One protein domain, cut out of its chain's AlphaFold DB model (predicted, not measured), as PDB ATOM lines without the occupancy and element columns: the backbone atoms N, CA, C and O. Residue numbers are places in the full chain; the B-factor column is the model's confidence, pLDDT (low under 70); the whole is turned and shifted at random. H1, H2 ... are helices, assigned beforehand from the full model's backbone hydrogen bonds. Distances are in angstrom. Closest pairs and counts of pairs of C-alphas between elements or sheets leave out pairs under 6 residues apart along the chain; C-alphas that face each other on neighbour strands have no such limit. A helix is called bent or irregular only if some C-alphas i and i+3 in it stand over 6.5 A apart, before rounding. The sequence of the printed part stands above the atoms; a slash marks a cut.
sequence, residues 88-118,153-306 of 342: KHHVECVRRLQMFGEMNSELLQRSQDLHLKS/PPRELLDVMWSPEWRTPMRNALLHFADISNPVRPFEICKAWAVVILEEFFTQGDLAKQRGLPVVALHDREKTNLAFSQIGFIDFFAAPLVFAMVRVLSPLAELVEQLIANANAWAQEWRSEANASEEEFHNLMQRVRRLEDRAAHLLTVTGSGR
ATOM      1  N   LYS A  88     186.054 148.300 135.984       96.81
ATOM      2  CA  LYS A  88     186.128 147.644 134.665       96.81
ATOM      3  C   LYS A  88     185.942 148.623 133.495       96.81
ATOM      4  O   LYS A  88     186.406 148.353 132.389       96.81
ATOM      5  N   HIS A  89     185.269 149.753 133.724       97.19
ATOM      6  CA  HIS A  89     185.046 150.800 132.728       97.19
ATOM      7  C   HIS A  89     186.202 151.802 132.640       97.19
ATOM      8  O   HIS A  89     186.240 152.592 131.697       97.19
ATOM      9  N   HIS A  90     187.175 151.750 133.560       98.38
ATOM     10  CA  HIS A  90     188.264 152.723 133.645       98.38
ATOM     11  C   HIS A  90     189.038 152.864 132.326       98.38
ATOM     12  O   HIS A  90     189.203 153.973 131.821       98.38
ATOM     13  N   VAL A  91     189.474 151.748 131.730       98.12
ATOM     14  CA  VAL A  91     190.275 151.770 130.491       98.12
ATOM     15  C   VAL A  91     189.495 152.399 129.334       98.12
ATOM     16  O   VAL A  91     190.031 153.226 128.598       98.12
ATOM     17  N   GLU A  92     188.213 152.055 129.197       97.94
ATOM     18  CA  GLU A  92     187.342 152.643 128.177       97.94
ATOM     19  C   GLU A  92     187.102 154.137 128.434       97.94
ATOM     20  O   GLU A  92     187.149 154.933 127.498       97.94
ATOM     21  N   CYS A  93     186.913 154.541 129.694       98.25
ATOM     22  CA  CYS A  93     186.776 155.946 130.081       98.25
ATOM     23  C   CYS A  93     188.007 156.768 129.666       98.25
ATOM     24  O   CYS A  93     187.870 157.803 129.010       98.25
ATOM     25  N   VAL A  94     189.214 156.287 129.986       98.62
ATOM     26  CA  VAL A  94     190.478 156.934 129.590       98.62
ATOM     27  C   VAL A  94     190.576 157.038 128.069       98.62
ATOM     28  O   VAL A  94     190.843 158.119 127.541       98.62
ATOM     29  N   ARG A  95     190.293 155.943 127.353       98.50
ATOM     30  CA  ARG A  95     190.339 155.897 125.885       98.50
ATOM     31  C   ARG A  95     189.382 156.908 125.251       98.50
ATOM     32  O   ARG A  95     189.760 157.605 124.313       98.50
ATOM     33  N   ARG A  96     188.154 157.027 125.766       98.19
ATOM     34  CA  ARG A  96     187.160 157.998 125.279       98.19
ATOM     35  C   ARG A  96     187.620 159.441 125.467       98.19
ATOM     36  O   ARG A  96     187.483 160.231 124.536       98.19
ATOM     37  N   LEU A  97     188.192 159.777 126.623       98.31
ATOM     38  CA  LEU A  97     188.749 161.113 126.874       98.31
ATOM     39  C   LEU A  97     189.932 161.423 125.947       98.31
ATOM     40  O   LEU A  97     190.014 162.524 125.407       98.31
ATOM     41  N   GLN A  98     190.822 160.451 125.724       98.00
ATOM     42  CA  GLN A  98     191.948 160.595 124.795       98.00
ATOM     43  C   GLN A  98     191.463 160.849 123.366       98.00
ATOM     44  O   GLN A  98     191.869 161.840 122.764       98.00
ATOM     45  N   MET A  99     190.523 160.036 122.872       98.06
ATOM     46  CA  MET A  99     189.910 160.238 121.555       98.06
ATOM     47  C   MET A  99     189.285 161.627 121.423       98.06
ATOM     48  O   MET A  99     189.535 162.320 120.439       98.06
ATOM     49  N   PHE A 100     188.513 162.065 122.424       98.06
ATOM     50  CA  PHE A 100     187.939 163.409 122.428       98.06
ATOM     51  C   PHE A 100     189.033 164.482 122.328       98.06
ATOM     52  O   PHE A 100     188.921 165.412 121.528       98.06
ATOM     53  N   GLY A 101     190.102 164.339 123.116       96.62
ATOM     54  CA  GLY A 101     191.231 165.263 123.140       96.62
ATOM     55  C   GLY A 101     192.085 165.268 121.867       96.62
ATOM     56  O   GLY A 101     192.778 166.250 121.599       96.62
ATOM     57  N   GLU A 102     192.092 164.186 121.095       96.12
ATOM     58  CA  GLU A 102     192.776 164.094 119.801       96.12
ATOM     59  C   GLU A 102     191.929 164.730 118.697       96.12
ATOM     60  O   GLU A 102     192.399 165.635 118.003       96.12
ATOM     61  N   MET A 103     190.657 164.331 118.607       96.88
ATOM     62  CA  MET A 103     189.709 164.811 117.595       96.88
ATOM     63  C   MET A 103     189.433 166.315 117.696       96.88
ATOM     64  O   MET A 103     189.159 166.952 116.685       96.88
ATOM     65  N   ASN A 104     189.521 166.887 118.901       96.31
ATOM     66  CA  ASN A 104     189.196 168.292 119.166       96.31
ATOM     67  C   ASN A 104     190.416 169.116 119.608       96.31
ATOM     68  O   ASN A 104     190.266 170.131 120.287       96.31
ATOM     69  N   SER A 105     191.629 168.686 119.249       93.81
ATOM     70  CA  SER A 105     192.885 169.299 119.709       93.81
ATOM     71  C   SER A 105     192.986 170.805 119.419       93.81
ATOM     72  O   SER A 105     193.314 171.575 120.321       93.81
ATOM     73  N   GLU A 106     192.635 171.249 118.210       93.00
ATOM     74  CA  GLU A 106     192.640 172.675 117.844       93.00
ATOM     75  C   GLU A 106     191.620 173.494 118.645       93.00
ATOM     76  O   GLU A 106     191.894 174.623 119.055       93.00
ATOM     77  N   LEU A 107     190.429 172.936 118.881       93.62
ATOM     78  CA  LEU A 107     189.385 173.588 119.670       93.62
ATOM     79  C   LEU A 107     189.805 173.722 121.138       93.62
ATOM     80  O   LEU A 107     189.642 174.793 121.724       93.62
ATOM     81  N   LEU A 108     190.382 172.669 121.715       93.12
ATOM     82  CA  LEU A 108     190.894 172.672 123.085       93.12
ATOM     83  C   LEU A 108     192.024 173.693 123.258       93.12
ATOM     84  O   LEU A 108     191.981 174.486 124.199       93.12
ATOM     85  N   GLN A 109     192.970 173.749 122.313       90.06
ATOM     86  CA  GLN A 109     194.061 174.727 122.342       90.06
ATOM     87  C   GLN A 109     193.534 176.165 122.283       90.06
ATOM     88  O   GLN A 109     193.856 176.977 123.150       90.06
ATOM     89  N   ARG A 110     192.672 176.473 121.303       89.88
ATOM     90  CA  ARG A 110     192.071 177.810 121.158       89.88
ATOM     91  C   ARG A 110     191.302 178.219 122.408       89.88
ATOM     92  O   ARG A 110     191.425 179.353 122.865       89.88
ATOM     93  N   SER A 111     190.532 177.290 122.969       88.38
ATOM     94  CA  SER A 111     189.785 177.533 124.197       88.38
ATOM     95  C   SER A 111     190.748 177.921 125.323       88.38
ATOM     96  O   SER A 111     190.487 178.869 126.064       88.38
ATOM     97  N   GLN A 112     191.841 177.174 125.496       85.94
ATOM     98  CA  GLN A 112     192.781 177.399 126.592       85.94
ATOM     99  C   GLN A 112     193.530 178.723 126.439       85.94
ATOM    100  O   GLN A 112     193.711 179.446 127.418       85.94
ATOM    101  N   ASP A 113     193.906 179.089 125.214       84.88
ATOM    102  CA  ASP A 113     194.527 180.382 124.928       84.88
ATOM    103  C   ASP A 113     193.598 181.549 125.303       84.88
ATOM    104  O   ASP A 113     194.056 182.563 125.835       84.88
ATOM    105  N   LEU A 114     192.287 181.407 125.065       82.50
ATOM    106  CA  LEU A 114     191.280 182.377 125.509       82.50
ATOM    107  C   LEU A 114     191.205 182.442 127.039       82.50
ATOM    108  O   LEU A 114     191.244 183.535 127.607       82.50
ATOM    109  N   HIS A 115     191.177 181.290 127.714       82.44
ATOM    110  CA  HIS A 115     191.161 181.238 129.174       82.44
ATOM    111  C   HIS A 115     192.397 181.916 129.787       82.44
ATOM    112  O   HIS A 115     192.266 182.775 130.659       82.44
ATOM    113  N   LEU A 116     193.599 181.623 129.284       79.00
ATOM    114  CA  LEU A 116     194.839 182.232 129.773       79.00
ATOM    115  C   LEU A 116     194.893 183.747 129.547       79.00
ATOM    116  O   LEU A 116     195.495 184.447 130.359       79.00
ATOM    117  N   LYS A 117     194.269 184.268 128.483       78.62
ATOM    118  CA  LYS A 117     194.121 185.719 128.273       78.62
ATOM    119  C   LYS A 117     193.144 186.356 129.263       78.62
ATOM    120  O   LYS A 117     193.353 187.500 129.634       78.62
ATOM    121  N   SER A 118     192.118 185.625 129.701       70.75
ATOM    122  CA  SER A 118     191.123 186.119 130.666       70.75
ATOM    123  C   SER A 118     191.626 186.181 132.114       70.75
ATOM    124  O   SER A 118     191.146 186.994 132.896       70.75
ATOM    125  N   PRO A 153     184.200 176.327 130.373       87.88
ATOM    126  CA  PRO A 153     184.630 176.234 128.976       87.88
ATOM    127  C   PRO A 153     183.803 177.143 128.047       87.88
ATOM    128  O   PRO A 153     182.615 177.360 128.305       87.88
ATOM    129  N   PRO A 154     184.398 177.655 126.948       88.12
ATOM    130  CA  PRO A 154     183.676 178.476 125.981       88.12
ATOM    131  C   PRO A 154     182.546 177.685 125.314       88.12
ATOM    132  O   PRO A 154     182.574 176.453 125.244       88.12
ATOM    133  N   ARG A 155     181.553 178.403 124.776       89.19
ATOM    134  CA  ARG A 155     180.332 177.793 124.233       89.19
ATOM    135  C   ARG A 155     180.596 176.765 123.127       89.19
ATOM    136  O   ARG A 155     179.990 175.702 123.159       89.19
ATOM    137  N   GLU A 156     181.527 177.052 122.217       91.69
ATOM    138  CA  GLU A 156     181.925 176.137 121.132       91.69
ATOM    139  C   GLU A 156     182.429 174.795 121.686       91.69
ATOM    140  O   GLU A 156     182.013 173.733 121.229       91.69
ATOM    141  N   LEU A 157     183.263 174.831 122.732       92.62
ATOM    142  CA  LEU A 157     183.750 173.622 123.394       92.62
ATOM    143  C   LEU A 157     182.619 172.890 124.127       92.62
ATOM    144  O   LEU A 157     182.512 171.670 124.015       92.62
ATOM    145  N   LEU A 158     181.740 173.617 124.825       92.25
ATOM    146  CA  LEU A 158     180.569 173.030 125.484       92.25
ATOM    147  C   LEU A 158     179.640 172.309 124.509       92.25
ATOM    148  O   LEU A 158     179.195 171.205 124.816       92.25
ATOM    149  N   ASP A 159     179.351 172.904 123.354       94.44
ATOM    150  CA  ASP A 159     178.444 172.315 122.366       94.44
ATOM    151  C   ASP A 159     179.001 170.986 121.818       94.44
ATOM    152  O   ASP A 159     178.244 170.039 121.603       94.44
ATOM    153  N   VAL A 160     180.329 170.866 121.686       96.25
ATOM    154  CA  VAL A 160     180.991 169.611 121.293       96.25
ATOM    155  C   VAL A 160     181.025 168.602 122.446       96.25
ATOM    156  O   VAL A 160     180.619 167.451 122.257       96.25
ATOM    157  N   MET A 161     181.444 169.018 123.650       95.19
ATOM    158  CA  MET A 161     181.499 168.155 124.844       95.19
ATOM    159  C   MET A 161     180.131 167.566 125.203       95.19
ATOM    160  O   MET A 161     180.050 166.426 125.655       95.19
ATOM    161  N   TRP A 162     179.059 168.341 125.011       94.75
ATOM    162  CA  TRP A 162     177.683 167.957 125.338       94.75
ATOM    163  C   TRP A 162     176.845 167.541 124.121       94.75
ATOM    164  O   TRP A 162     175.621 167.406 124.228       94.75
ATOM    165  N   SER A 163     177.491 167.287 122.981       96.62
ATOM    166  CA  SER A 163     176.857 166.658 121.820       96.62
ATOM    167  C   SER A 163     176.336 165.246 122.157       96.62
ATOM    168  O   SER A 163     176.820 164.619 123.106       96.62
ATOM    169  N   PRO A 164     175.362 164.698 121.400       95.31
ATOM    170  CA  PRO A 164     174.781 163.379 121.682       95.31
ATOM    171  C   PRO A 164     175.802 162.238 121.788       95.31
ATOM    172  O   PRO A 164     175.575 161.285 122.528       95.31
ATOM    173  N   GLU A 165     176.925 162.340 121.076       95.88
ATOM    174  CA  GLU A 165     178.004 161.351 121.112       95.88
ATOM    175  C   GLU A 165     178.826 161.415 122.409       95.88
ATOM    176  O   GLU A 165     179.210 160.376 122.952       95.88
ATOM    177  N   TRP A 166     179.084 162.622 122.920       97.19
ATOM    178  CA  TRP A 166     180.068 162.856 123.982       97.19
ATOM    179  C   TRP A 166     179.468 163.141 125.353       97.19
ATOM    180  O   TRP A 166     180.139 162.915 126.359       97.19
ATOM    181  N   ARG A 167     178.194 163.537 125.423       95.75
ATOM    182  CA  ARG A 167     177.522 163.916 126.671       95.75
ATOM    183  C   ARG A 167     177.618 162.849 127.763       95.75
ATOM    184  O   ARG A 167     178.077 163.142 128.864       95.75
ATOM    185  N   THR A 168     177.205 161.616 127.466       96.19
ATOM    186  CA  THR A 168     177.234 160.513 128.442       96.19
ATOM    187  C   THR A 168     178.665 160.121 128.828       96.19
ATOM    188  O   THR A 168     178.946 160.098 130.030       96.19
ATOM    189  N   PRO A 169     179.599 159.881 127.880       96.94
ATOM    190  CA  PRO A 169     181.002 159.643 128.217       96.94
ATOM    191  C   PRO A 169     181.620 160.741 129.089       96.94
ATOM    192  O   PRO A 169     182.263 160.427 130.086       96.94
ATOM    193  N   MET A 170     181.386 162.016 128.762       96.81
ATOM    194  CA  MET A 170     181.943 163.148 129.502       96.81
ATOM    195  C   MET A 170     181.397 163.212 130.927       96.81
ATOM    196  O   MET A 170     182.150 163.331 131.889       96.81
ATOM    197  N   ARG A 171     180.076 163.078 131.078       96.00
ATOM    198  CA  ARG A 171     179.411 163.073 132.382       96.00
ATOM    199  C   ARG A 171     179.912 161.938 133.275       96.00
ATOM    200  O   ARG A 171     180.213 162.172 134.442       96.00
ATOM    201  N   ASN A 172     180.001 160.724 132.738       97.06
ATOM    202  CA  ASN A 172     180.455 159.564 133.500       97.06
ATOM    203  C   ASN A 172     181.943 159.701 133.866       97.06
ATOM    204  O   ASN A 172     182.321 159.416 134.998       97.06
ATOM    205  N   ALA A 173     182.763 160.233 132.954       97.81
ATOM    206  CA  ALA A 173     184.167 160.525 133.219       97.81
ATOM    207  C   ALA A 173     184.367 161.558 134.338       97.81
ATOM    208  O   ALA A 173     185.316 161.430 135.105       97.81
ATOM    209  N   LEU A 174     183.487 162.560 134.463       97.12
ATOM    210  CA  LEU A 174     183.551 163.536 135.557       97.12
ATOM    211  C   LEU A 174     183.358 162.878 136.928       97.12
ATOM    212  O   LEU A 174     184.120 163.175 137.846       97.12
ATOM    213  N   LEU A 175     182.369 161.987 137.065       98.25
ATOM    214  CA  LEU A 175     182.154 161.262 138.321       98.25
ATOM    215  C   LEU A 175     183.302 160.283 138.597       98.25
ATOM    216  O   LEU A 175     183.851 160.299 139.691       98.25
ATOM    217  N   HIS A 176     183.724 159.516 137.591       98.38
ATOM    218  CA  HIS A 176     184.840 158.569 137.716       98.38
ATOM    219  C   HIS A 176     186.157 159.254 138.110       98.38
ATOM    220  O   HIS A 176     186.923 158.767 138.937       98.38
ATOM    221  N   PHE A 177     186.421 160.434 137.546       98.31
ATOM    222  CA  PHE A 177     187.572 161.246 137.926       98.31
ATOM    223  C   PHE A 177     187.468 161.773 139.360       98.31
ATOM    224  O   PHE A 177     188.474 161.816 140.065       98.31
ATOM    225  N   ALA A 178     186.271 162.181 139.793       98.06
ATOM    226  CA  ALA A 178     186.043 162.625 141.164       98.06
ATOM    227  C   ALA A 178     186.276 161.489 142.174       98.06
ATOM    228  O   ALA A 178     186.922 161.724 143.197       98.06
ATOM    229  N   ASP A 179     185.823 160.282 141.849       98.44
ATOM    230  CA  ASP A 179     186.018 159.067 142.642       98.44
ATOM    231  C   ASP A 179     187.517 158.715 142.790       98.44
ATOM    232  O   ASP A 179     188.053 158.576 143.889       98.44
ATOM    233  N   ILE A 180     188.284 158.783 141.695       97.56
ATOM    234  CA  ILE A 180     189.735 158.497 141.691       97.56
ATOM    235  C   ILE A 180     190.588 159.751 142.007       97.56
ATOM    236  O   ILE A 180     191.780 159.822 141.706       97.56
ATOM    237  N   SER A 181     190.023 160.783 142.642       97.75
ATOM    238  CA  SER A 181     190.723 162.068 142.831       97.75
ATOM    239  C   SER A 181     191.710 162.112 144.007       97.75
ATOM    240  O   SER A 181     192.443 163.092 144.153       97.75
ATOM    241  N   ASN A 182     191.777 161.072 144.841       98.44
ATOM    242  CA  ASN A 182     192.643 161.043 146.030       98.44
ATOM    243  C   ASN A 182     194.123 161.363 145.730       98.44
ATOM    244  O   ASN A 182     194.702 162.184 146.448       98.44
ATOM    245  N   PRO A 183     194.745 160.827 144.658       98.69
ATOM    246  CA  PRO A 183     196.144 161.108 144.344       98.69
ATOM    247  C   PRO A 183     196.445 162.541 143.899       98.69
ATOM    248  O   PRO A 183     197.615 162.907 143.832       98.69
ATOM    249  N   VAL A 184     195.428 163.358 143.604       98.50
ATOM    250  CA  VAL A 184     195.585 164.779 143.236       98.50
ATOM    251  C   VAL A 184     195.172 165.734 144.359       98.50
ATOM    252  O   VAL A 184     195.067 166.940 144.146       98.50
ATOM    253  N   ARG A 185     194.916 165.226 145.570       98.38
ATOM    254  CA  ARG A 185     194.691 166.050 146.770       98.38
ATOM    255  C   ARG A 185     196.023 166.439 147.425       98.38
ATOM    256  O   ARG A 185     197.029 165.786 147.154       98.38
ATOM    257  N   PRO A 186     196.057 167.464 148.301       98.56
ATOM    258  CA  PRO A 186     197.223 167.725 149.143       98.56
ATOM    259  C   PRO A 186     197.720 166.448 149.830       98.56
ATOM    260  O   PRO A 186     196.902 165.612 150.225       98.56
ATOM    261  N   PHE A 187     199.040 166.301 149.968       98.62
ATOM    262  CA  PHE A 187     199.662 165.019 150.315       98.62
ATOM    263  C   PHE A 187     199.098 164.377 151.590       98.62
ATOM    264  O   PHE A 187     198.801 163.191 151.576       98.62
ATOM    265  N   GLU A 188     198.835 165.154 152.642       98.25
ATOM    266  CA  GLU A 188     198.246 164.636 153.889       98.25
ATOM    267  C   GLU A 188     196.875 163.977 153.679       98.25
ATOM    268  O   GLU A 188     196.576 162.931 154.254       98.25
ATOM    269  N   ILE A 189     196.043 164.553 152.806       98.56
ATOM    270  CA  ILE A 189     194.729 163.997 152.460       98.56
ATOM    271  C   ILE A 189     194.905 162.760 151.577       98.56
ATOM    272  O   ILE A 189     194.259 161.742 151.812       98.56
ATOM    273  N   CYS A 190     195.800 162.827 150.584       98.62
ATOM    274  CA  CYS A 190     196.149 161.683 149.738       98.62
ATOM    275  C   CYS A 190     196.619 160.487 150.587       98.62
ATOM    276  O   CYS A 190     196.124 159.374 150.410       98.62
ATOM    277  N   LYS A 191     197.512 160.732 151.553       98.56
ATOM    278  CA  LYS A 191     198.054 159.739 152.485       98.56
ATOM    279  C   LYS A 191     196.976 159.162 153.396       98.56
ATOM    280  O   LYS A 191     196.899 157.944 153.526       98.56
ATOM    281  N   ALA A 192     196.111 160.000 153.971       98.50
ATOM    282  CA  ALA A 192     195.009 159.535 154.812       98.50
ATOM    283  C   ALA A 192     194.074 158.572 154.061       98.50
ATOM    284  O   ALA A 192     193.774 157.490 154.563       98.50
ATOM    285  N   TRP A 193     193.674 158.914 152.832       98.62
ATOM    286  CA  TRP A 193     192.844 158.030 152.007       98.62
ATOM    287  C   TRP A 193     193.564 156.747 151.593       98.62
ATOM    288  O   TRP A 193     192.953 155.682 151.618       98.62
ATOM    289  N   ALA A 194     194.859 156.825 151.269       98.44
ATOM    290  CA  ALA A 194     195.674 155.656 150.945       98.44
ATOM    291  C   ALA A 194     195.762 154.653 152.109       98.44
ATOM    292  O   ALA A 194     195.732 153.446 151.882       98.44
ATOM    293  N   VAL A 195     195.834 155.140 153.352       98.12
ATOM    294  CA  VAL A 195     195.811 154.288 154.551       98.12
ATOM    295  C   VAL A 195     194.454 153.603 154.710       98.12
ATOM    296  O   VAL A 195     194.410 152.394 154.920       98.12
ATOM    297  N   VAL A 196     193.352 154.348 154.570       98.12
ATOM    298  CA  VAL A 196     191.994 153.798 154.728       98.12
ATOM    299  C   VAL A 196     191.707 152.711 153.691       98.12
ATOM    300  O   VAL A 196     191.258 151.628 154.062       98.12
ATOM    301  N   ILE A 197     192.013 152.954 152.411       97.69
ATOM    302  CA  ILE A 197     191.740 151.969 151.353       97.69
ATOM    303  C   ILE A 197     192.590 150.702 151.507       97.69
ATOM    304  O   ILE A 197     192.109 149.601 151.244       97.69
ATOM    305  N   LEU A 198     193.839 150.824 151.967       97.50
ATOM    306  CA  LEU A 198     194.676 149.650 152.204       97.50
ATOM    307  C   LEU A 198     194.210 148.839 153.407       97.50
ATOM    308  O   LEU A 198     194.236 147.617 153.323       97.50
ATOM    309  N   GLU A 199     193.725 149.469 154.479       98.12
ATOM    310  CA  GLU A 199     193.140 148.706 155.588       98.12
ATOM    311  C   GLU A 199     191.881 147.941 155.149       98.12
ATOM    312  O   GLU A 199     191.678 146.800 155.569       98.12
ATOM    313  N   GLU A 200     191.070 148.509 154.250       98.06
ATOM    314  CA  GLU A 200     189.944 147.790 153.645       98.06
ATOM    315  C   GLU A 200     190.421 146.586 152.812       98.06
ATOM    316  O   GLU A 200     189.947 145.463 153.011       98.06
ATOM    317  N   PHE A 201     191.427 146.772 151.950       98.25
ATOM    318  CA  PHE A 201     192.028 145.673 151.183       98.25
ATOM    319  C   PHE A 201     192.599 144.580 152.086       98.25
ATOM    320  O   PHE A 201     192.402 143.394 151.815       98.25
ATOM    321  N   PHE A 202     193.269 144.955 153.171       98.38
ATOM    322  CA  PHE A 202     193.824 144.015 154.136       98.38
ATOM    323  C   PHE A 202     192.737 143.255 154.889       98.38
ATOM    324  O   PHE A 202     192.844 142.041 155.055       98.38
ATOM    325  N   THR A 203     191.656 143.933 155.270       98.25
ATOM    326  CA  THR A 203     190.492 143.300 155.899       98.25
ATOM    327  C   THR A 203     189.869 142.253 154.973       98.25
ATOM    328  O   THR A 203     189.610 141.122 155.397       98.25
ATOM    329  N   GLN A 204     189.697 142.570 153.683       98.19
ATOM    330  CA  GLN A 204     189.246 141.589 152.693       98.19
ATOM    331  C   GLN A 204     190.265 140.449 152.509       98.19
ATOM    332  O   GLN A 204     189.873 139.287 152.384       98.19
ATOM    333  N   GLY A 205     191.566 140.751 152.489       98.12
ATOM    334  CA  GLY A 205     192.632 139.755 152.378       98.12
ATOM    335  C   GLY A 205     192.625 138.748 153.527       98.12
ATOM    336  O   GLY A 205     192.717 137.544 153.292       98.12
ATOM    337  N   ASP A 206     192.432 139.213 154.759       97.75
ATOM    338  CA  ASP A 206     192.319 138.344 155.931       97.75
ATOM    339  C   ASP A 206     191.063 137.474 155.869       97.75
ATOM    340  O   ASP A 206     191.120 136.279 156.170       97.75
ATOM    341  N   LEU A 207     189.940 138.033 155.408       97.19
ATOM    342  CA  LEU A 207     188.719 137.266 155.168       97.19
ATOM    343  C   LEU A 207     188.934 136.180 154.101       97.19
ATOM    344  O   LEU A 207     188.448 135.058 154.264       97.19
ATOM    345  N   ALA A 208     189.684 136.477 153.035       96.94
ATOM    346  CA  ALA A 208     190.057 135.492 152.022       96.94
ATOM    347  C   ALA A 208     190.906 134.360 152.630       96.94
ATOM    348  O   ALA A 208     190.563 133.190 152.446       96.94
ATOM    349  N   LYS A 209     191.930 134.690 153.440       95.69
ATOM    350  CA  LYS A 209     192.753 133.698 154.168       95.69
ATOM    351  C   LYS A 209     191.890 132.794 155.052       95.69
ATOM    352  O   LYS A 209     192.027 131.576 154.994       95.69
ATOM    353  N   GLN A 210     190.969 133.373 155.827       96.00
ATOM    354  CA  GLN A 210     190.067 132.624 156.714       96.00
ATOM    355  C   GLN A 210     189.153 131.652 155.958       96.00
ATOM    356  O   GLN A 210     188.803 130.597 156.485       96.00
ATOM    357  N   ARG A 211     188.778 131.989 154.720       94.56
ATOM    358  CA  ARG A 211     187.953 131.146 153.845       94.56
ATOM    359  C   ARG A 211     188.764 130.164 152.993       94.56
ATOM    360  O   ARG A 211     188.179 129.457 152.181       94.56
ATOM    361  N   GLY A 212     190.088 130.115 153.159       94.94
ATOM    362  CA  GLY A 212     190.970 129.269 152.351       94.94
ATOM    363  C   GLY A 212     191.082 129.710 150.887       94.94
ATOM    364  O   GLY A 212     191.424 128.893 150.035       94.94
ATOM    365  N   LEU A 213     190.781 130.977 150.585       94.75
ATOM    366  CA  LEU A 213     190.853 131.543 149.239       94.75
ATOM    367  C   LEU A 213     192.227 132.179 148.969       94.75
ATOM    368  O   LEU A 213     192.882 132.659 149.901       94.75
ATOM    369  N   PRO A 214     192.665 132.242 147.697       93.00
ATOM    370  CA  PRO A 214     193.858 132.988 147.322       93.00
ATOM    371  C   PRO A 214     193.741 134.473 147.688       93.00
ATOM    372  O   PRO A 214     192.730 135.122 147.426       93.00
ATOM    373  N   VAL A 215     194.812 135.026 148.253       94.94
ATOM    374  CA  VAL A 215     194.898 136.450 148.594       94.94
ATOM    375  C   VAL A 215     195.532 137.199 147.433       94.94
ATOM    376  O   VAL A 215     196.650 136.890 147.017       94.94
ATOM    377  N   VAL A 216     194.827 138.202 146.915       91.88
ATOM    378  CA  VAL A 216     195.371 139.118 145.907       91.88
ATOM    379  C   VAL A 216     196.556 139.876 146.507       91.88
ATOM    380  O   VAL A 216     196.477 140.330 147.643       91.88
ATOM    381  N   ALA A 217     197.642 140.051 145.750       90.50
ATOM    382  CA  ALA A 217     198.903 140.595 146.269       90.50
ATOM    383  C   ALA A 217     198.744 141.910 147.062       90.50
ATOM    384  O   ALA A 217     199.283 142.012 148.156       90.50
ATOM    385  N   LEU A 218     197.954 142.868 146.555       93.94
ATOM    386  CA  LEU A 218     197.689 144.160 147.217       93.94
ATOM    387  C   LEU A 218     196.851 144.062 148.503       93.94
ATOM    388  O   LEU A 218     196.730 145.043 149.225       93.94
ATOM    389  N   HIS A 219     196.215 142.919 148.754       96.88
ATOM    390  CA  HIS A 219     195.372 142.670 149.927       96.88
ATOM    391  C   HIS A 219     196.132 141.911 151.023       96.88
ATOM    392  O   HIS A 219     195.594 141.662 152.097       96.88
ATOM    393  N   ASP A 220     197.389 141.530 150.779       96.56
ATOM    394  CA  ASP A 220     198.219 140.860 151.773       96.56
ATOM    395  C   ASP A 220     198.981 141.898 152.609       96.56
ATOM    396  O   ASP A 220     199.971 142.478 152.142       96.56
ATOM    397  N   ARG A 221     198.529 142.126 153.851       95.50
ATOM    398  CA  ARG A 221     199.127 143.110 154.776       95.50
ATOM    399  C   ARG A 221     200.583 142.821 155.142       95.50
ATOM    400  O   ARG A 221     201.301 143.723 155.552       95.50
ATOM    401  N   GLU A 222     201.038 141.584 154.957       93.12
ATOM    402  CA  GLU A 222     202.423 141.178 155.234       93.12
ATOM    403  C   GLU A 222     203.381 141.488 154.076       93.12
ATOM    404  O   GLU A 222     204.594 141.521 154.268       93.12
ATOM    405  N   LYS A 223     202.854 141.694 152.863       92.50
ATOM    406  CA  LYS A 223     203.661 141.860 151.640       92.50
ATOM    407  C   LYS A 223     203.502 143.224 150.988       92.50
ATOM    408  O   LYS A 223     204.342 143.621 150.181       92.50
ATOM    409  N   THR A 224     202.421 143.930 151.292       95.31
ATOM    410  CA  THR A 224     202.106 145.202 150.649       95.31
ATOM    411  C   THR A 224     202.780 146.346 151.388       95.31
ATOM    412  O   THR A 224     202.465 146.621 152.541       95.31
ATOM    413  N   ASN A 225     203.669 147.066 150.706       95.19
ATOM    414  CA  ASN A 225     204.150 148.351 151.196       95.19
ATOM    415  C   ASN A 225     203.210 149.480 150.734       95.19
ATOM    416  O   ASN A 225     202.947 149.623 149.535       95.19
ATOM    417  N   LEU A 226     202.749 150.297 151.689       96.00
ATOM    418  CA  LEU A 226     201.860 151.439 151.460       96.00
ATOM    419  C   LEU A 226     202.423 152.371 150.381       96.00
ATOM    420  O   LEU A 226     201.835 152.481 149.306       96.00
ATOM    421  N   ALA A 227     203.579 152.988 150.619       97.00
ATOM    422  CA  ALA A 227     204.136 153.998 149.727       97.00
ATOM    423  C   ALA A 227     204.425 153.471 148.309       97.00
ATOM    424  O   ALA A 227     204.064 154.103 147.312       97.00
ATOM    425  N   PHE A 228     205.003 152.274 148.197       96.06
ATOM    426  CA  PHE A 228     205.299 151.641 146.912       96.06
ATOM    427  C   PHE A 228     204.027 151.332 146.116       96.06
ATOM    428  O   PHE A 228     203.972 151.578 144.906       96.06
ATOM    429  N   SER A 229     202.985 150.826 146.788       97.12
ATOM    430  CA  SER A 229     201.703 150.527 146.143       97.12
ATOM    431  C   SER A 229     201.041 151.789 145.578       97.12
ATOM    432  O   SER A 229     200.524 151.754 144.462       97.12
ATOM    433  N   GLN A 230     201.151 152.927 146.277       98.31
ATOM    434  CA  GLN A 230     200.600 154.208 145.829       98.31
ATOM    435  C   GLN A 230     201.333 154.775 144.609       98.31
ATOM    436  O   GLN A 230     200.683 155.265 143.688       98.31
ATOM    437  N   ILE A 231     202.661 154.640 144.520       97.81
ATOM    438  CA  ILE A 231     203.406 154.991 143.294       97.81
ATOM    439  C   ILE A 231     202.955 154.099 142.129       97.81
ATOM    440  O   ILE A 231     202.760 154.574 141.008       97.81
ATOM    441  N   GLY A 232     202.745 152.808 142.414       97.31
ATOM    442  CA  GLY A 232     202.126 151.836 141.517       97.31
ATOM    443  C   GLY A 232     200.804 152.328 140.931       97.31
ATOM    444  O   GLY A 232     200.660 152.413 139.710       97.31
ATOM    445  N   PHE A 233     199.875 152.672 141.821       98.31
ATOM    446  CA  PHE A 233     198.539 153.160 141.501       98.31
ATOM    447  C   PHE A 233     198.566 154.481 140.727       98.31
ATOM    448  O   PHE A 233     197.876 154.614 139.716       98.31
ATOM    449  N   ILE A 234     199.404 155.436 141.145       98.69
ATOM    450  CA  ILE A 234     199.548 156.723 140.465       98.69
ATOM    451  C   ILE A 234     199.968 156.522 139.013       98.69
ATOM    452  O   ILE A 234     199.303 157.018 138.113       98.69
ATOM    453  N   ASP A 235     201.051 155.795 138.760       97.62
ATOM    454  CA  ASP A 235     201.639 155.731 137.420       97.62
ATOM    455  C   ASP A 235     200.801 154.898 136.434       97.62
ATOM    456  O   ASP A 235     200.633 155.297 135.276       97.62
ATOM    457  N   PHE A 236     200.232 153.773 136.889       97.25
ATOM    458  CA  PHE A 236     199.510 152.846 136.010       97.25
ATOM    459  C   PHE A 236     197.999 153.070 135.938       97.25
ATOM    460  O   PHE A 236     197.395 152.654 134.950       97.25
ATOM    461  N   PHE A 237     197.385 153.704 136.939       98.06
ATOM    462  CA  PHE A 237     195.928 153.833 137.018       98.06
ATOM    463  C   PHE A 237     195.473 155.293 137.068       98.06
ATOM    464  O   PHE A 237     194.749 155.749 136.185       98.06
ATOM    465  N   ALA A 238     195.939 156.076 138.043       98.56
ATOM    466  CA  ALA A 238     195.455 157.446 138.214       98.56
ATOM    467  C   ALA A 238     195.979 158.403 137.128       98.56
ATOM    468  O   ALA A 238     195.206 159.159 136.542       98.56
ATOM    469  N   ALA A 239     197.277 158.368 136.812       98.62
ATOM    470  CA  ALA A 239     197.905 159.298 135.876       98.62
ATOM    471  C   ALA A 239     197.331 159.233 134.453       98.62
ATOM    472  O   ALA A 239     197.077 160.302 133.898       98.62
ATOM    473  N   PRO A 240     197.076 158.055 133.841       98.62
ATOM    474  CA  PRO A 240     196.395 157.990 132.548       98.62
ATOM    475  C   PRO A 240     195.058 158.744 132.529       98.62
ATOM    476  O   PRO A 240     194.804 159.509 131.597       98.62
ATOM    477  N   LEU A 241     194.242 158.588 133.579       98.69
ATOM    478  CA  LEU A 241     192.958 159.274 133.714       98.69
ATOM    479  C   LEU A 241     193.127 160.777 133.957       98.69
ATOM    480  O   LEU A 241     192.492 161.573 133.271       98.69
ATOM    481  N   VAL A 242     194.013 161.174 134.876       98.62
ATOM    482  CA  VAL A 242     194.300 162.587 135.171       98.62
ATOM    483  C   VAL A 242     194.807 163.308 133.925       98.62
ATOM    484  O   VAL A 242     194.329 164.394 133.609       98.62
ATOM    485  N   PHE A 243     195.727 162.706 133.172       98.44
ATOM    486  CA  PHE A 243     196.291 163.320 131.971       98.44
ATOM    487  C   PHE A 243     195.255 163.453 130.857       98.44
ATOM    488  O   PHE A 243     195.181 164.500 130.213       98.44
ATOM    489  N   ALA A 244     194.430 162.423 130.650       98.25
ATOM    490  CA  ALA A 244     193.342 162.481 129.682       98.25
ATOM    491  C   ALA A 244     192.303 163.544 130.074       98.25
ATOM    492  O   ALA A 244     191.892 164.334 129.229       98.25
ATOM    493  N   MET A 245     191.940 163.621 131.358       97.81
ATOM    494  CA  MET A 245     191.000 164.618 131.867       97.81
ATOM    495  C   MET A 245     191.543 166.040 131.715       97.81
ATOM    496  O   MET A 245     190.848 166.900 131.191       97.81
ATOM    497  N   VAL A 246     192.794 166.295 132.100       96.25
ATOM    498  CA  VAL A 246     193.421 167.626 132.019       96.25
ATOM    499  C   VAL A 246     193.644 168.063 130.574       96.25
ATOM    500  O   VAL A 246     193.544 169.247 130.273       96.25
ATOM    501  N   ARG A 247     193.879 167.133 129.643       95.31
ATOM    502  CA  ARG A 247     193.903 167.464 128.212       95.31
ATOM    503  C   ARG A 247     192.567 168.048 127.735       95.31
ATOM    504  O   ARG A 247     192.570 168.935 126.889       95.31
ATOM    505  N   VAL A 248     191.447 167.549 128.260       95.44
ATOM    506  CA  VAL A 248     190.091 168.021 127.926       95.44
ATOM    507  C   VAL A 248     189.693 169.249 128.756       95.44
ATOM    508  O   VAL A 248     189.059 170.170 128.251       95.44
ATOM    509  N   LEU A 249     190.082 169.278 130.030       93.69
ATOM    510  CA  LEU A 249     189.790 170.319 131.012       93.69
ATOM    511  C   LEU A 249     191.095 170.976 131.474       93.69
ATOM    512  O   LEU A 249     191.507 170.833 132.626       93.69
ATOM    513  N   SER A 250     191.743 171.712 130.575       90.50
ATOM    514  CA  SER A 250     193.060 172.324 130.808       90.50
ATOM    515  C   SER A 250     193.166 173.251 132.025       90.50
ATOM    516  O   SER A 250     194.249 173.294 132.611       90.50
ATOM    517  N   PRO A 251     192.103 173.920 132.520       90.25
ATOM    518  CA  PRO A 251     192.195 174.653 133.787       90.25
ATOM    519  C   PRO A 251     192.493 173.780 135.011       90.25
ATOM    520  O   PRO A 251     192.877 174.307 136.047       90.25
ATOM    521  N   LEU A 252     192.370 172.453 134.903       92.88
ATOM    522  CA  LEU A 252     192.752 171.506 135.952       92.88
ATOM    523  C   LEU A 252     194.252 171.156 135.940       92.88
ATOM    524  O   LEU A 252     194.662 170.222 136.626       92.88
ATOM    525  N   ALA A 253     195.082 171.869 135.173       93.19
ATOM    526  CA  ALA A 253     196.514 171.592 135.030       93.19
ATOM    527  C   ALA A 253     197.278 171.482 136.361       93.19
ATOM    528  O   ALA A 253     198.182 170.657 136.481       93.19
ATOM    529  N   GLU A 254     196.884 172.244 137.383       94.00
ATOM    530  CA  GLU A 254     197.484 172.168 138.723       94.00
ATOM    531  C   GLU A 254     197.337 170.785 139.384       94.00
ATOM    532  O   GLU A 254     198.184 170.386 140.182       94.00
ATOM    533  N   LEU A 255     196.321 169.998 139.006       97.19
ATOM    534  CA  LEU A 255     196.146 168.632 139.507       97.19
ATOM    535  C   LEU A 255     197.251 167.696 139.006       97.19
ATOM    536  O   LEU A 255     197.622 166.761 139.713       97.19
ATOM    537  N   VAL A 256     197.811 167.953 137.816       98.00
ATOM    538  CA  VAL A 256     198.979 167.219 137.304       98.00
ATOM    539  C   VAL A 256     200.201 167.533 138.154       98.00
ATOM    540  O   VAL A 256     200.910 166.617 138.560       98.00
ATOM    541  N   GLU A 257     200.432 168.811 138.464       95.88
ATOM    542  CA  GLU A 257     201.543 169.228 139.327       95.88
ATOM    543  C   GLU A 257     201.422 168.583 140.718       95.88
ATOM    544  O   GLU A 257     202.394 168.015 141.222       95.88
ATOM    545  N   GLN A 258     200.217 168.576 141.300       98.44
ATOM    546  CA  GLN A 258     199.952 167.930 142.588       98.44
ATOM    547  C   GLN A 258     200.149 166.406 142.536       98.44
ATOM    548  O   GLN A 258     200.723 165.840 143.467       98.44
ATOM    549  N   LEU A 259     199.729 165.737 141.453       98.69
ATOM    550  CA  LEU A 259     199.943 164.298 141.257       98.69
ATOM    551  C   LEU A 259     201.435 163.944 141.288       98.69
ATOM    552  O   LEU A 259     201.843 162.994 141.954       98.69
ATOM    553  N   ILE A 260     202.250 164.727 140.575       98.50
ATOM    554  CA  ILE A 260     203.705 164.556 140.514       98.50
ATOM    555  C   ILE A 260     204.357 164.836 141.869       98.50
ATOM    556  O   ILE A 260     205.235 164.084 142.299       98.50
ATOM    557  N   ALA A 261     203.921 165.890 142.564       98.56
ATOM    558  CA  ALA A 261     204.398 166.196 143.907       98.56
ATOM    559  C   ALA A 261     204.107 165.037 144.877       98.56
ATOM    560  O   ALA A 261     204.995 164.616 145.617       98.56
ATOM    561  N   ASN A 262     202.905 164.459 144.811       98.75
ATOM    562  CA  ASN A 262     202.524 163.311 145.631       98.75
ATOM    563  C   ASN A 262     203.315 162.048 145.271       98.75
ATOM    564  O   ASN A 262     203.734 161.327 146.171       98.75
ATOM    565  N   ALA A 263     203.577 161.784 143.985       98.69
ATOM    566  CA  ALA A 263     204.416 160.659 143.567       98.69
ATOM    567  C   ALA A 263     205.842 160.762 144.137       98.69
ATOM    568  O   ALA A 263     206.391 159.775 144.630       98.69
ATOM    569  N   ASN A 264     206.423 161.967 144.123       98.25
ATOM    570  CA  ASN A 264     207.722 162.234 144.739       98.25
ATOM    571  C   ASN A 264     207.686 162.075 146.264       98.25
ATOM    572  O   ASN A 264     208.589 161.461 146.829       98.25
ATOM    573  N   ALA A 265     206.650 162.592 146.929       98.25
ATOM    574  CA  ALA A 265     206.488 162.459 148.374       98.25
ATOM    575  C   ALA A 265     206.374 160.985 148.796       98.25
ATOM    576  O   ALA A 265     207.098 160.550 149.689       98.25
ATOM    577  N   TRP A 266     205.581 160.180 148.081       98.31
ATOM    578  CA  TRP A 266     205.519 158.735 148.303       98.31
ATOM    579  C   TRP A 266     206.866 158.041 148.095       98.31
ATOM    580  O   TRP A 266     207.213 157.151 148.865       98.31
ATOM    581  N   ALA A 267     207.660 158.447 147.100       96.94
ATOM    582  CA  ALA A 267     208.995 157.882 146.913       96.94
ATOM    583  C   ALA A 267     209.916 158.170 148.113       96.94
ATOM    584  O   ALA A 267     210.698 157.301 148.503       96.94
ATOM    585  N   GLN A 268     209.805 159.352 148.733       94.94
ATOM    586  CA  GLN A 268     210.558 159.677 149.950       94.94
ATOM    587  C   GLN A 268     210.075 158.882 151.169       94.94
ATOM    588  O   GLN A 268     210.910 158.351 151.900       94.94
ATOM    589  N   GLU A 269     208.758 158.749 151.364       95.50
ATOM    590  CA  GLU A 269     208.184 157.894 152.418       95.50
ATOM    591  C   GLU A 269     208.699 156.461 152.275       95.50
ATOM    592  O   GLU A 269     209.258 155.900 153.216       95.50
ATOM    593  N   TRP A 270     208.643 155.912 151.059       96.00
ATOM    594  CA  TRP A 270     209.145 154.573 150.776       96.00
ATOM    595  C   TRP A 270     210.630 154.421 151.115       96.00
ATOM    596  O   TRP A 270     211.010 153.442 151.752       96.00
ATOM    597  N   ARG A 271     211.471 155.401 150.757       93.56
ATOM    598  CA  ARG A 271     212.896 155.393 151.124       93.56
ATOM    599  C   ARG A 271     213.096 155.349 152.637       93.56
ATOM    600  O   ARG A 271     214.003 154.665 153.104       93.56
ATOM    601  N   SER A 272     212.280 156.089 153.386       89.00
ATOM    602  CA  SER A 272     212.380 156.159 154.845       89.00
ATOM    603  C   SER A 272     211.896 154.886 155.548       89.00
ATOM    604  O   SER A 272     212.445 154.522 156.583       89.00
ATOM    605  N   GLU A 273     210.906 154.196 154.977       87.31
ATOM    606  CA  GLU A 273     210.273 153.015 155.575       87.31
ATOM    607  C   GLU A 273     210.941 151.695 155.164       87.31
ATOM    608  O   GLU A 273     211.039 150.770 155.968       87.31
ATOM    609  N   ALA A 274     211.367 151.571 153.905       78.25
ATOM    610  CA  ALA A 274     211.617 150.268 153.291       78.25
ATOM    611  C   ALA A 274     213.035 149.707 153.493       78.25
ATOM    612  O   ALA A 274     213.323 148.640 152.957       78.25
ATOM    613  N   ASN A 275     213.934 150.386 154.222       79.44
ATOM    614  CA  ASN A 275     215.373 150.051 154.255       79.44
ATOM    615  C   ASN A 275     215.941 149.758 152.844       79.44
ATOM    616  O   ASN A 275     216.807 148.898 152.678       79.44
ATOM    617  N   ALA A 276     215.407 150.438 151.824       81.25
ATOM    618  CA  ALA A 276     215.703 150.150 150.430       81.25
ATOM    619  C   ALA A 276     217.172 150.447 150.121       81.25
ATOM    620  O   ALA A 276     217.732 151.448 150.578       81.25
ATOM    621  N   SER A 277     217.788 149.596 149.306       89.06
ATOM    622  CA  SER A 277     219.117 149.869 148.772       89.06
ATOM    623  C   SER A 277     219.102 151.111 147.871       89.06
ATOM    624  O   SER A 277     218.081 151.475 147.277       89.06
ATOM    625  N   GLU A 278     220.262 151.756 147.724       89.38
ATOM    626  CA  GLU A 278     220.405 152.904 146.818       89.38
ATOM    627  C   GLU A 278     220.041 152.547 145.366       89.38
ATOM    628  O   GLU A 278     219.508 153.387 144.643       89.38
ATOM    629  N   GLU A 279     220.260 151.298 144.942       93.25
ATOM    630  CA  GLU A 279     219.880 150.815 143.610       93.25
ATOM    631  C   GLU A 279     218.356 150.732 143.437       93.25
ATOM    632  O   GLU A 279     217.813 151.235 142.450       93.25
ATOM    633  N   GLU A 280     217.635 150.150 144.399       93.25
ATOM    634  CA  GLU A 280     216.173 150.049 144.322       93.25
ATOM    635  C   GLU A 280     215.520 151.435 144.352       93.25
ATOM    636  O   GLU A 280     214.607 151.716 143.568       93.25
ATOM    637  N   PHE A 281     216.031 152.337 145.196       94.00
ATOM    638  CA  PHE A 281     215.576 153.723 145.226       94.00
ATOM    639  C   PHE A 281     215.883 154.464 143.923       94.00
ATOM    640  O   PHE A 281     215.023 155.181 143.405       94.00
ATOM    641  N   HIS A 282     217.060 154.247 143.334       94.44
ATOM    642  CA  HIS A 282     217.393 154.798 142.026       94.44
ATOM    643  C   HIS A 282     216.402 154.342 140.945       94.44
ATOM    644  O   HIS A 282     215.876 155.173 140.199       94.44
ATOM    645  N   ASN A 283     216.089 153.045 140.892       95.25
ATOM    646  CA  ASN A 283     215.143 152.472 139.932       95.25
ATOM    647  C   ASN A 283     213.723 153.035 140.105       95.25
ATOM    648  O   ASN A 283     213.059 153.376 139.119       95.25
ATOM    649  N   LEU A 284     213.268 153.199 141.351       95.12
ATOM    650  CA  LEU A 284     211.987 153.836 141.649       95.12
ATOM    651  C   LEU A 284     211.963 155.298 141.185       95.12
ATOM    652  O   LEU A 284     211.024 155.721 140.512       95.12
ATOM    653  N   MET A 285     213.016 156.063 141.471       96.19
ATOM    654  CA  MET A 285     213.101 157.459 141.045       96.19
ATOM    655  C   MET A 285     213.165 157.606 139.523       96.19
ATOM    656  O   MET A 285     212.590 158.550 138.984       96.19
ATOM    657  N   GLN A 286     213.787 156.674 138.792       96.81
ATOM    658  CA  GLN A 286     213.711 156.665 137.325       96.81
ATOM    659  C   GLN A 286     212.272 156.501 136.820       96.81
ATOM    660  O   GLN A 286     211.896 157.095 135.809       96.81
ATOM    661  N   ARG A 287     211.455 155.705 137.514       95.50
ATOM    662  CA  ARG A 287     210.036 155.546 137.188       95.50
ATOM    663  C   ARG A 287     209.254 156.836 137.434       95.50
ATOM    664  O   ARG A 287     208.512 157.250 136.547       95.50
ATOM    665  N   VAL A 288     209.475 157.497 138.572       97.44
ATOM    666  CA  VAL A 288     208.863 158.803 138.877       97.44
ATOM    667  C   VAL A 288     209.268 159.855 137.837       97.44
ATOM    668  O   VAL A 288     208.405 160.554 137.320       97.44
ATOM    669  N   ARG A 289     210.539 159.894 137.416       97.81
ATOM    670  CA  ARG A 289     211.006 160.808 136.357       97.81
ATOM    671  C   ARG A 289     210.295 160.605 135.020       97.81
ATOM    672  O   ARG A 289     209.912 161.573 134.378       97.81
ATOM    673  N   ARG A 290     210.035 159.358 134.607       97.88
ATOM    674  CA  ARG A 290     209.243 159.102 133.387       97.88
ATOM    675  C   ARG A 290     207.819 159.650 133.495       97.88
ATOM    676  O   ARG A 290     207.249 160.089 132.495       97.88
ATOM    677  N   LEU A 291     207.232 159.608 134.690       97.75
ATOM    678  CA  LEU A 291     205.928 160.209 134.951       97.75
ATOM    679  C   LEU A 291     206.001 161.747 134.886       97.75
ATOM    680  O   LEU A 291     205.128 162.364 134.275       97.75
ATOM    681  N   GLU A 292     207.059 162.353 135.433       98.00
ATOM    682  CA  GLU A 292     207.348 163.792 135.329       98.00
ATOM    683  C   GLU A 292     207.494 164.251 133.874       98.00
ATOM    684  O   GLU A 292     206.900 165.256 133.489       98.00
ATOM    685  N   ASP A 293     208.219 163.498 133.045       97.75
ATOM    686  CA  ASP A 293     208.413 163.820 131.628       97.75
ATOM    687  C   ASP A 293     207.080 163.819 130.860       97.75
ATOM    688  O   ASP A 293     206.792 164.737 130.084       97.75
ATOM    689  N   ARG A 294     206.216 162.825 131.119       97.50
ATOM    690  CA  ARG A 294     204.859 162.759 130.546       97.50
ATOM    691  C   ARG A 294     204.003 163.949 130.986       97.50
ATOM    692  O   ARG A 294     203.307 164.537 130.157       97.50
ATOM    693  N   ALA A 295     204.068 164.319 132.266       97.31
ATOM    694  CA  ALA A 295     203.369 165.482 132.806       97.31
ATOM    695  C   ALA A 295     203.865 166.794 132.176       97.31
ATOM    696  O   ALA A 295     203.059 167.606 131.725       97.31
ATOM    697  N   ALA A 296     205.182 166.984 132.073       96.00
ATOM    698  CA  ALA A 296     205.783 168.164 131.458       96.00
ATOM    699  C   ALA A 296     205.387 168.302 129.980       96.00
ATOM    700  O   ALA A 296     205.065 169.402 129.521       96.00
ATOM    701  N   HIS A 297     205.353 167.186 129.244       95.19
ATOM    702  CA  HIS A 297     204.866 167.168 127.868       95.19
ATOM    703  C   HIS A 297     203.401 167.619 127.781       95.19
ATOM    704  O   HIS A 297     203.090 168.522 127.004       95.19
ATOM    705  N   LEU A 298     202.513 167.068 128.617       94.56
ATOM    706  CA  LEU A 298     201.103 167.464 128.660       94.56
ATOM    707  C   LEU A 298     200.926 168.956 128.983       94.56
ATOM    708  O   LEU A 298     200.171 169.645 128.300       94.56
ATOM    709  N   LEU A 299     201.622 169.465 130.001       92.50
ATOM    710  CA  LEU A 299     201.543 170.873 130.403       92.50
ATOM    711  C   LEU A 299     202.066 171.815 129.311       92.50
ATOM    712  O   LEU A 299     201.549 172.919 129.146       92.50
ATOM    713  N   THR A 300     203.052 171.368 128.532       90.44
ATOM    714  CA  THR A 300     203.546 172.103 127.361       90.44
ATOM    715  C   THR A 300     202.499 172.125 126.250       90.44
ATOM    716  O   THR A 300     202.174 173.193 125.741       90.44
ATOM    717  N   VAL A 301     201.932 170.962 125.906       86.25
ATOM    718  CA  VAL A 301     200.916 170.830 124.848       86.25
ATOM    719  C   VAL A 301     199.641 171.595 125.184       86.25
ATOM    720  O   VAL A 301     199.023 172.148 124.292       86.25
ATOM    721  N   THR A 302     199.256 171.664 126.456       85.00
ATOM    722  CA  THR A 302     198.070 172.406 126.913       85.00
ATOM    723  C   THR A 302     198.361 173.878 127.211       85.00
ATOM    724  O   THR A 302     197.523 174.549 127.805       85.00
ATOM    725  N   GLY A 303     199.559 174.396 126.910       81.62
ATOM    726  CA  GLY A 303     199.942 175.783 127.221       81.62
ATOM    727  C   GLY A 303     199.868 176.155 128.713       81.62
ATOM    728  O   GLY A 303     199.909 177.335 129.057       81.62
ATOM    729  N   SER A 304     199.742 175.162 129.596       79.12
ATOM    730  CA  SER A 304     199.483 175.330 131.030       79.12
ATOM    731  C   SER A 304     200.750 175.237 131.879       79.12
ATOM    732  O   SER A 304     200.708 175.466 133.085       79.12
ATOM    733  N   GLY A 305     201.897 174.943 131.261       66.06
ATOM    734  CA  GLY A 305     203.188 174.979 131.934       66.06
ATOM    735  C   GLY A 305     203.505 176.385 132.444       66.06
ATOM    736  O   GLY A 305     203.666 177.326 131.662       66.06
ATOM    737  N   ARG A 306     203.663 176.536 133.765       57.88
ATOM    738  CA  ARG A 306     204.322 177.720 134.323       57.88
ATOM    739  C   ARG A 306     205.721 177.804 133.705       57.88
ATOM    740  O   ARG A 306     206.481 176.835 133.760       57.88
TER     741      ARG A 306
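Overview. This is residues 88 to 118 and 153 to 306 of the 342 residues of the protein "Hypothetical protein" of Alexandrium andersonii (UniProt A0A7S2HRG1). The bent helix H6 runs through the middle, with the long helices H7 and H8 side by side along one side of it and H1 packed on its second arm, H6b, on the other; H4 packs on H1. H5 crosses the first arm, H6a, and leads out to residues 211 to 225, a long stretch with no named element at one end of the longest span, while H2 and H3 lie at the other end. The printed part has 185 residues, with eight named helices, H1 to H8 in order along the chain, and no named strand: all helix. It is only just compact, close to loose, with a radius of gyration of the C-alphas of 18.7 A and spans of 55 by 39 by 24 A.

Arrangement. H1, residues 88 to 103, touches H4, residues 167 to 179, with residues 90 to 97 alone, the closest C-alphas being those of Cys 93 and Ala 173, 6.1 A apart. H2, residues 105 to 118, only just touches H3, residues 155 to 161, with 3 pairs of C-alphas within 8 A, the closest those of Leu 107 and Leu 157 at 6.8 A. H6, residues 226 to 248, was assigned by its hydrogen bonds as one helix but is bent: C-alphas 236 and 239 are 6.6 A apart, and its arms H6a, residues 226 to 236, and H6b, residues 239 to 248, stand at a steep tilt of 44 degrees. H1 touches H6b, the closest C-alphas, of Val 94 and Leu 241, being 5.4 A apart. H5, residues 187 to 210, is about perpendicular to H6a at 78 degrees and touches it with residues 194 to 198 alone, closest at the C-alphas of Ala 194 and Gln 230, 7.2 A. H6a, H6b, H7, residues 250 to 273, and H8, residues 278 to 301, form a bundle, helices or arms packed together. H7 and H8 are a helical hairpin at a shallow tilt of 4 degrees, opposite ways, closest at the C-alphas of Ile 260 and Glu 292, 6.4 A. Every O i to N i+4 pair is within hydrogen-bond range in H2, H3, H4, H5, H6a, H6b and H8, against 11 of 12 in H1 and 16 of 20 in H7.

Along the chain. H1 begins at C-alpha 88, (186.128, 147.644, 134.665), and H8 ends at C-alpha 301, (200.916, 170.830, 124.848). From first to last C-alpha H5 and H8 each measure 34.4 A and H7 35.8 A. H1 and H7 are irregular: C-alphas 88 and 91 are 7.2 A apart, and C-alphas 251 and 254 are 7.6 A apart.

Size, cuts and confidence. The C-alphas farthest apart, of Lys 117 and Gly 212, are 61.5 A apart. Residues 119 to 152 are not printed, and C-alphas 118 and 153 are 11.9 A apart across the cut. The link from H5 to H6 is long, 15 residues. Residues 305 to 306 have pLDDT under 70.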